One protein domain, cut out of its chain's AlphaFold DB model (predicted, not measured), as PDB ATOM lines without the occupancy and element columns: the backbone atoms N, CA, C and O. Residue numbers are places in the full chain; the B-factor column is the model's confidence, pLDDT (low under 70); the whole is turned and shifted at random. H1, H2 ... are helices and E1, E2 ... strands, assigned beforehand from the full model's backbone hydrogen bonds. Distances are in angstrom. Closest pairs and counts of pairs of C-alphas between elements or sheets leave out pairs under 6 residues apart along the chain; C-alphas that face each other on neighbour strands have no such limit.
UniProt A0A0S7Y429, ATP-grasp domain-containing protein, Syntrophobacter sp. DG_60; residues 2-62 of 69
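AT A GLANCE: This is residues 2 to 62 of the 69 residues of the protein "ATP-grasp domain-containing protein" of Syntrophobacter sp. DG_60 (UniProt A0A0S7Y429). A two-strand hairpin, E1 and E2, has helix H1 over one of its faces, while helices H2 and H3 lie beyond its open end and turn a corner like an L. The turn of the hairpin and H3 reach away from each other along the longest axis, and the contacts between the parts are few. The printed part has 61 residues, with three named helices and two named strands in the order H1, E1, E2, H2, H3; the sheet, of order E1 - E2, is antiparallel, and the class is mixed, helices and strands. The whole is only just loose, close to compact, with a radius of gyration of the C-alphas of 12.8 A and spans of 39 by 28 by 17 A.

HOW THE PARTS SIT: Start with the hairpin of E1, residues 18 to 23, and E2, residues 27 to 33, antiparallel at 156 degrees. C-alphas 19 and 32 face each other at 4.7 A; look for N 30 and O 20 at 2.8 A and N 18 and O 33 at 3.0 A, both within hydrogen-bond range. Next find H1, residues 2 to 11, whose closest C-alphas to E1 are Ala 5 and Val 19, 6.0 A apart. To E2 the closest C-alphas are those of Val 9 and Val 32, 7.1 A apart. Walking outward, H2, residues 39 to 45, and H3, residues 49 to 60, are close but not clearly touching. Their closest C-alphas are those of Glu 42 and Val 49, 6.6 A apart, and their lines are about perpendicular at 86 degrees. H3 is apart from H1, E1 and E2, and H2 is apart from H1 and E1. In H1, H2 and H3 every O i to N i+4 pair is within hydrogen-bond range.

IN THESE COORDINATES: Find C-alpha 18 at (124.945, 142.967, 108.917); from there E1 runs 16.2 A to Phe 23. E2 returns from Tyr 27 over 17.5 A to C-alpha 33 at (126.161, 147.852, 108.427). Go back to C-alpha 2 at (120.135, 136.885, 118.202) for H1, 14.3 A long to Leu 11. H2 covers Glu 39 to Thr 45, and H3 runs 14.9 A from Val 49 to C-alpha 60 at (107.202, 140.179, 105.203).

THE WHOLE: Look at Asp 25 and Lys 58 for the two C-alphas farthest apart, 39.6 A. The printed part has no cut. The links E1 to E2, E2 to H2 and H2 to H3 are tight, H1 to E1 is short, and no link is long. The mean pLDDT of the printed part is 93.2; look to residues 60 to 62 for the values under 70.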
ATOM      1  N   GLU A   2     121.190 136.564 119.181       92.69
ATOM      2  CA  GLU A   2     120.135 136.885 118.202       92.69
ATOM      3  C   GLU A   2     119.300 138.110 118.595       92.69
ATOM      4  O   GLU A   2     119.196 139.050 117.815       92.69
ATOM      5  N   TRP A   3     118.795 138.157 119.835       95.81
ATOM      6  CA  TRP A   3     118.061 139.324 120.340       95.81
ATOM      7  C   TRP A   3     118.876 140.623 120.236       95.81
ATOM      8  O   TRP A   3     118.357 141.633 119.775       95.81
ATOM      9  N   LEU A   4     120.163 140.580 120.604       96.62
ATOM     10  CA  LEU A   4     121.056 141.742 120.563       96.62
ATOM     11  C   LEU A   4     121.240 142.252 119.127       96.62
ATOM     12  O   LEU A   4     121.152 143.455 118.891       96.62
ATOM     13  N   ALA A   5     121.443 141.344 118.168       96.81
ATOM     14  CA  ALA A   5     121.542 141.695 116.755       96.81
ATOM     15  C   ALA A   5     120.228 142.302 116.237       96.81
ATOM     16  O   ALA A   5     120.228 143.404 115.697       96.81
ATOM     17  N   VAL A   6     119.098 141.624 116.461       96.50
ATOM     18  CA  VAL A   6     117.782 142.052 115.963       96.50
ATOM     19  C   VAL A   6     117.358 143.401 116.549       96.50
ATOM     20  O   VAL A   6     116.888 144.265 115.809       96.50
ATOM     21  N   GLU A   7     117.536 143.619 117.853       97.81
ATOM     22  CA  GLU A   7     117.176 144.899 118.473       97.81
ATOM     23  C   GLU A   7     118.093 146.042 118.038       97.81
ATOM     24  O   GLU A   7     117.610 147.153 117.835       97.81
ATOM     25  N   SER A   8     119.380 145.782 117.795       97.94
ATOM     26  CA  SER A   8     120.293 146.810 117.275       97.94
ATOM     27  C   SER A   8     119.853 147.316 115.900       97.94
ATOM     28  O   SER A   8     119.822 148.521 115.657       97.94
ATOM     29  N   VAL A   9     119.436 146.405 115.017       97.81
ATOM     30  CA  VAL A   9     118.927 146.739 113.677       97.81
ATOM     31  C   VAL A   9     117.623 147.542 113.761       97.81
ATOM     32  O   VAL A   9     117.489 148.572 113.095       97.81
ATOM     33  N   LYS A  10     116.694 147.139 114.639       96.50
ATOM     34  CA  LYS A  10     115.430 147.861 114.868       96.50
ATOM     35  C   LYS A  10     115.639 149.262 115.437       96.50
ATOM     36  O   LYS A  10     115.000 150.201 114.969       96.50
ATOM     37  N   LEU A  11     116.519 149.414 116.429       97.75
ATOM     38  CA  LEU A  11     116.819 150.706 117.057       97.75
ATOM     39  C   LEU A  11     117.400 151.714 116.059       97.75
ATOM     40  O   LEU A  11     117.171 152.914 116.197       97.75
ATOM     41  N   LEU A  12     118.104 151.226 115.034       96.88
ATOM     42  CA  LEU A  12     118.645 152.037 113.943       96.88
ATOM     43  C   LEU A  12     117.652 152.255 112.788       96.88
ATOM     44  O   LEU A  12     117.984 152.945 111.826       96.88
ATOM     45  N   GLY A  13     116.438 151.701 112.870       96.50
ATOM     46  CA  GLY A  13     115.407 151.848 111.840       96.50
ATOM     47  C   GLY A  13     115.754 151.164 110.515       96.50
ATOM     48  O   GLY A  13     115.280 151.594 109.464       96.50
ATOM     49  N   LEU A  14     116.601 150.134 110.556       96.38
ATOM     50  CA  LEU A  14     117.003 149.361 109.387       96.38
ATOM     51  C   LEU A  14     116.100 148.131 109.237       96.38
ATOM     52  O   LEU A  14     115.713 147.508 110.222       96.38
ATOM     53  N   ASP A  15     115.792 147.758 107.997       93.31
ATOM     54  CA  ASP A  15     115.049 146.523 107.709       93.31
ATOM     55  C   ASP A  15     115.986 145.315 107.552       93.31
ATOM     56  O   ASP A  15     115.634 144.189 107.895       93.31
ATOM     57  N   ILE A  16     117.181 145.553 107.000       94.31
ATOM     58  CA  ILE A  16     118.208 144.552 106.702       94.31
ATOM     59  C   ILE A  16     119.562 145.176 107.034       94.31
ATOM     60  O   ILE A  16     119.844 146.298 106.611       94.31
ATOM     61  N   ALA A  17     120.396 144.454 107.777       96.75
ATOM     62  CA  ALA A  17     121.747 144.880 108.115       96.75
ATOM     63  C   ALA A  17     122.634 143.681 108.470       96.75
ATOM     64  O   ALA A  17     122.137 142.637 108.898       96.75
ATOM     65  N   GLY A  18     123.945 143.849 108.315       96.25
ATOM     66  CA  GLY A  18     124.945 142.967 108.917       96.25
ATOM     67  C   GLY A  18     125.298 143.485 110.307       96.25
ATOM     68  O   GLY A  18     125.461 144.694 110.468       96.25
ATOM     69  N   VAL A  19     125.379 142.600 111.302       96.75
ATOM     70  CA  VAL A  19     125.740 142.969 112.679       96.75
ATOM     71  C   VAL A  19     126.979 142.196 113.096       96.75
ATOM     72  O   VAL A  19     126.933 140.970 113.219       96.75
ATOM     73  N   ASP A  20     128.047 142.931 113.372       95.88
ATOM     74  CA  ASP A  20     129.296 142.363 113.853       95.88
ATOM     75  C   ASP A  20     129.300 142.395 115.376       95.88
ATOM     76  O   ASP A  20     129.066 143.435 116.000       95.88
ATOM     77  N   ILE A  21     129.550 141.238 115.984       96.12
ATOM     78  CA  ILE A  21     129.518 141.075 117.433       96.12
ATOM     79  C   ILE A  21     130.865 140.544 117.907       96.12
ATOM     80  O   ILE A  21     131.364 139.535 117.406       96.12
ATOM     81  N   LEU A  22     131.430 141.236 118.889       95.69
ATOM     82  CA  LEU A  22     132.626 140.818 119.601       95.69
ATOM     83  C   LEU A  22     132.239 139.920 120.774       95.69
ATOM     84  O   LEU A  22     131.209 140.126 121.424       95.69
ATOM     85  N   PHE A  23     133.091 138.930 121.022       93.75
ATOM     86  CA  PHE A  23     132.957 137.971 122.108       93.75
ATOM     87  C   PHE A  23     134.141 138.156 123.056       93.75
ATOM     88  O   PHE A  23     135.283 137.961 122.640       93.75
ATOM     89  N   ASP A  24     133.853 138.523 124.299       88.25
ATOM     90  CA  ASP A  24     134.811 138.514 125.410       88.25
ATOM     91  C   ASP A  24     134.112 137.881 126.631       88.25
ATOM     92  O   ASP A  24     133.397 136.889 126.460       88.25
ATOM     93  N   ASP A  25     134.221 138.460 127.830       91.69
ATOM     94  CA  ASP A  25     133.405 138.063 128.990       91.69
ATOM     95  C   ASP A  25     131.886 138.243 128.748       91.69
ATOM     96  O   ASP A  25     131.071 137.557 129.364       91.69
ATOM     97  N   ASP A  26     131.510 139.129 127.817       91.88
ATOM     98  CA  ASP A  26     130.138 139.424 127.386       91.88
ATOM     99  C   ASP A  26     130.044 139.588 125.849       91.88
ATOM    100  O   ASP A  26     131.044 139.542 125.127       91.88
ATOM    101  N   TYR A  27     128.826 139.801 125.329       94.94
ATOM    102  CA  TYR A  27     128.568 140.097 123.911       94.94
ATOM    103  C   TYR A  27     128.415 141.599 123.664       94.94
ATOM    104  O   TYR A  27     127.569 142.247 124.284       94.94
ATOM    105  N   GLN A  28     129.154 142.140 122.695       95.19
ATOM    106  CA  GLN A  28     129.086 143.562 122.339       95.19
ATOM    107  C   GLN A  28     128.928 143.772 120.836       95.19
ATOM    108  O   GLN A  28     129.630 143.159 120.036       95.19
ATOM    109  N   VAL A  29     128.022 144.670 120.445       96.56
ATOM    110  CA  VAL A  29     127.866 145.084 119.044       96.56
ATOM    111  C   VAL A  29     129.017 146.009 118.668       96.56
ATOM    112  O   VAL A  29     129.217 147.036 119.312       96.56
ATOM    113  N   CYS A  30     129.760 145.644 117.628       96.56
ATOM    114  CA  CYS A  30     130.890 146.407 117.106       96.56
ATOM    115  C   CYS A  30     130.471 147.311 115.946       96.56
ATOM    116  O   CYS A  30     130.830 148.485 115.905       96.56
ATOM    117  N   GLU A  31     129.688 146.766 115.016       97.19
ATOM    118  CA  GLU A  31     129.216 147.472 113.828       97.19
ATOM    119  C   GLU A  31     127.805 147.002 113.468       97.19
ATOM    120  O   GLU A  31     127.463 145.827 113.619       97.19
ATOM    121  N   VAL A  32     126.994 147.931 112.960       97.69
ATOM    122  CA  VAL A  32     125.772 147.613 112.220       97.69
ATOM    123  C   VAL A  32     125.878 148.252 110.840       97.69
ATOM    124  O   VAL A  32     125.861 149.476 110.712       97.69
ATOM    125  N   ASN A  33     125.981 147.421 109.807       97.25
ATOM    126  CA  ASN A  33     126.161 147.852 108.427       97.25
ATOM    127  C   ASN A  33     124.837 147.760 107.661       97.25
ATOM    128  O   ASN A  33     124.279 146.672 107.521       97.25
ATOM    129  N   SER A  34     124.345 148.885 107.133       95.94
ATOM    130  CA  SER A  34     123.088 148.954 106.371       95.94
ATOM    131  C   SER A  34     123.194 148.450 104.925       95.94
ATOM    132  O   SER A  34     122.180 148.335 104.242       95.94
ATOM    133  N   SER A  35     124.404 148.195 104.426       94.94
ATOM    134  CA  SER A  35     124.666 147.671 103.080       94.94
ATOM    135  C   SER A  35     125.748 146.580 103.120       94.94
ATOM    136  O   SER A  35     126.804 146.728 102.495       94.94
ATOM    137  N   PRO A  36     125.512 145.483 103.860       94.50
ATOM    138  CA  PRO A  36     126.493 144.419 104.016       94.50
ATOM    139  C   PRO A  36     126.688 143.645 102.703       94.50
ATOM    140  O   PRO A  36     125.755 143.436 101.926       94.50
ATOM    141  N   GLY A  37     127.915 143.181 102.471       93.06
ATOM    142  CA  GLY A  37     128.195 142.186 101.438       93.06
ATOM    143  C   GLY A  37     127.939 140.775 101.967       93.06
ATOM    144  O   GLY A  37     128.375 140.445 103.066       93.06
ATOM    145  N   PHE A  38     127.270 139.925 101.182       92.19
ATOM    146  CA  PHE A  38     126.880 138.578 101.629       92.19
ATOM    147  C   PHE A  38     127.697 137.435 101.021       92.19
ATOM    148  O   PHE A  38     127.610 136.320 101.519       92.19
ATOM    149  N   GLU A  39     128.540 137.679 100.013       94.06
ATOM    150  CA  GLU A  39     129.234 136.609  99.272       94.06
ATOM    151  C   GLU A  39     130.023 135.654 100.188       94.06
ATOM    152  O   GLU A  39     129.951 134.432 100.046       94.06
ATOM    153  N   GLY A  40     130.774 136.201 101.150       94.44
ATOM    154  CA  GLY A  40     131.521 135.393 102.118       94.44
ATOM    155  C   GLY A  40     130.604 134.597 103.050       94.44
ATOM    156  O   GLY A  40     130.868 133.428 103.329       94.44
ATOM    157  N   PHE A  41     129.500 135.207 103.481       93.12
ATOM    158  CA  PHE A  41     128.514 134.586 104.360       93.12
ATOM    159  C   PHE A  41     127.756 133.450 103.658       93.12
ATOM    160  O   PHE A  41     127.598 132.370 104.225       93.12
ATOM    161  N   GLU A  42     127.345 133.650 102.405       96.56
ATOM    162  CA  GLU A  42     126.691 132.626 101.583       96.56
ATOM    163  C   GLU A  42     127.610 131.423 101.362       96.56
ATOM    164  O   GLU A  42     127.193 130.283 101.546       96.56
ATOM    165  N   LYS A  43     128.894 131.658 101.057       97.06
ATOM    166  CA  LYS A  43     129.883 130.575 100.919       97.06
ATOM    167  C   LYS A  43     130.092 129.799 102.221       97.06
ATOM    168  O   LYS A  43     130.271 128.586 102.174       97.06
ATOM    169  N   ALA A  44     130.092 130.484 103.363       97.00
ATOM    170  CA  ALA A  44     130.322 129.863 104.665       97.00
ATOM    171  C   ALA A  44     129.107 129.075 105.184       97.00
ATOM    172  O   ALA A  44     129.279 128.077 105.880       97.00
ATOM    173  N   THR A  45     127.889 129.519 104.866       95.88
ATOM    174  CA  THR A  45     126.646 128.956 105.423       95.88
ATOM    175  C   THR A  45     125.866 128.085 104.442       95.88
ATOM    176  O   THR A  45     125.042 127.278 104.865       95.88
ATOM    177  N   GLY A  46     126.095 128.245 103.136       96.06
ATOM    178  CA  GLY A  46     125.287 127.632 102.082       96.06
ATOM    179  C   GLY A  46     123.890 128.248 101.930       96.06
ATOM    180  O   GLY A  46     123.071 127.710 101.184       96.06
ATOM    181  N   LEU A  47     123.597 129.348 102.631       94.88
ATOM    182  CA  LEU A  47     122.330 130.062 102.517       94.88
ATOM    183  C   LEU A  47     122.309 130.932 101.259       94.88
ATOM    184  O   LEU A  47     123.331 131.479 100.858       94.88
ATOM    185  N   ASN A  48     121.121 131.090 100.674       95.75
ATOM    186  CA  ASN A  48     120.872 132.031  99.586       95.75
ATOM    187  C   ASN A  48     120.276 133.316 100.173       95.75
ATOM    188  O   ASN A  48     119.059 133.441 100.331       95.75
ATOM    189  N   VAL A  49     121.140 134.258 100.541       95.00
ATOM    190  CA  VAL A  49     120.722 135.480 101.242       95.00
ATOM    191  C   VAL A  49     119.850 136.389 100.363       95.00
ATOM    192  O   VAL A  49     118.827 136.869 100.861       95.00
ATOM    193  N   PRO A  50     120.147 136.609  99.064       94.06
ATOM    194  CA  PRO A  50     119.260 137.356  98.175       94.06
ATOM    195  C   PRO A  50     117.845 136.775  98.103       94.06
ATOM    196  O   PRO A  50     116.880 137.539  98.058       94.06
ATOM    197  N   GLN A  51     117.702 135.444  98.128       95.44
ATOM    198  CA  GLN A  51     116.393 134.792  98.143       95.44
ATOM    199  C   GLN A  51     115.632 135.084  99.441       95.44
ATOM    200  O   GLN A  51     114.448 135.417  99.384       95.44
ATOM    201  N   GLU A  52     116.297 135.018 100.594       94.38
ATOM    202  CA  GLU A  52     115.677 135.342 101.885       94.38
ATOM    203  C   GLU A  52     115.269 136.819 101.972       94.38
ATOM    204  O   GLU A  52     114.158 137.139 102.399       94.38
ATOM    205  N   ILE A  53     116.108 137.732 101.471       93.31
ATOM    206  CA  ILE A  53     115.772 139.158 101.359       93.31
ATOM    207  C   ILE A  53     114.567 139.361 100.434       93.31
ATOM    208  O   ILE A  53     113.642 140.110 100.761       93.31
ATOM    209  N   TYR A  54     114.539 138.677  99.288       93.38
ATOM    210  CA  TYR A  54     113.403 138.723  98.374       93.38
ATOM    211  C   TYR A  54     112.120 138.227  99.053       93.38
ATOM    212  O   TYR A  54     111.088 138.893  98.954       93.38
ATOM    213  N   HIS A  55     112.171 137.109  99.781       94.00
ATOM    214  CA  HIS A  55     111.036 136.596 100.549       94.00
ATOM    215  C   HIS A  55     110.557 137.597 101.602       94.00
ATOM    216  O   HIS A  55     109.355 137.856 101.699       94.00
ATOM    217  N   TYR A  56     111.485 138.207 102.340       91.25
ATOM    218  CA  TYR A  56     111.176 139.238 103.322       91.25
ATOM    219  C   TYR A  56     110.449 140.433 102.684       91.25
ATOM    220  O   TYR A  56     109.404 140.860 103.174       91.25
ATOM    221  N   ILE A  57     110.919 140.930 101.539       92.69
ATOM    222  CA  ILE A  57     110.262 142.038 100.827       92.69
ATOM    223  C   ILE A  57     108.901 141.604 100.268       92.69
ATOM    224  O   ILE A  57     107.930 142.359 100.336       92.69
ATOM    225  N   LYS A  58     108.814 140.393  99.705       92.56
ATOM    226  CA  LYS A  58     107.620 139.905  99.005       92.56
ATOM    227  C   LYS A  58     106.475 139.550  99.953       92.56
ATOM    228  O   LYS A  58     105.320 139.784  99.602       92.56
ATOM    229  N   PHE A  59     106.789 138.990 101.119       88.69
ATOM    230  CA  PHE A  59     105.807 138.427 102.049       88.69
ATOM    231  C   PHE A  59     105.848 139.066 103.444       88.69
ATOM    232  O   PHE A  59     104.824 139.107 104.120       88.69
ATOM    233  N   GLY A  60     106.995 139.600 103.870       68.81
ATOM    234  CA  GLY A  60     107.202 140.179 105.203       68.81
ATOM    235  C   GLY A  60     106.793 141.648 105.349       68.81
ATOM    236  O   GLY A  60     106.580 142.110 106.468       68.81
ATOM    237  N   ARG A  61     106.607 142.391 104.246       57.75
ATOM    238  CA  ARG A  61     106.229 143.821 104.274       57.75
ATOM    239  C   ARG A  61     104.723 144.122 104.324       57.75
ATOM    240  O   ARG A  61     104.328 145.272 104.132       57.75
ATOM    241  N   PHE A  62     103.862 143.157 104.655       48.59
ATOM    242  CA  PHE A  62     102.463 143.460 104.995       48.59
ATOM    243  C   PHE A  62     102.353 144.041 106.416       48.59
ATOM    244  O   PHE A  62     101.862 143.411 107.345       48.59
TER     245      PHE A  62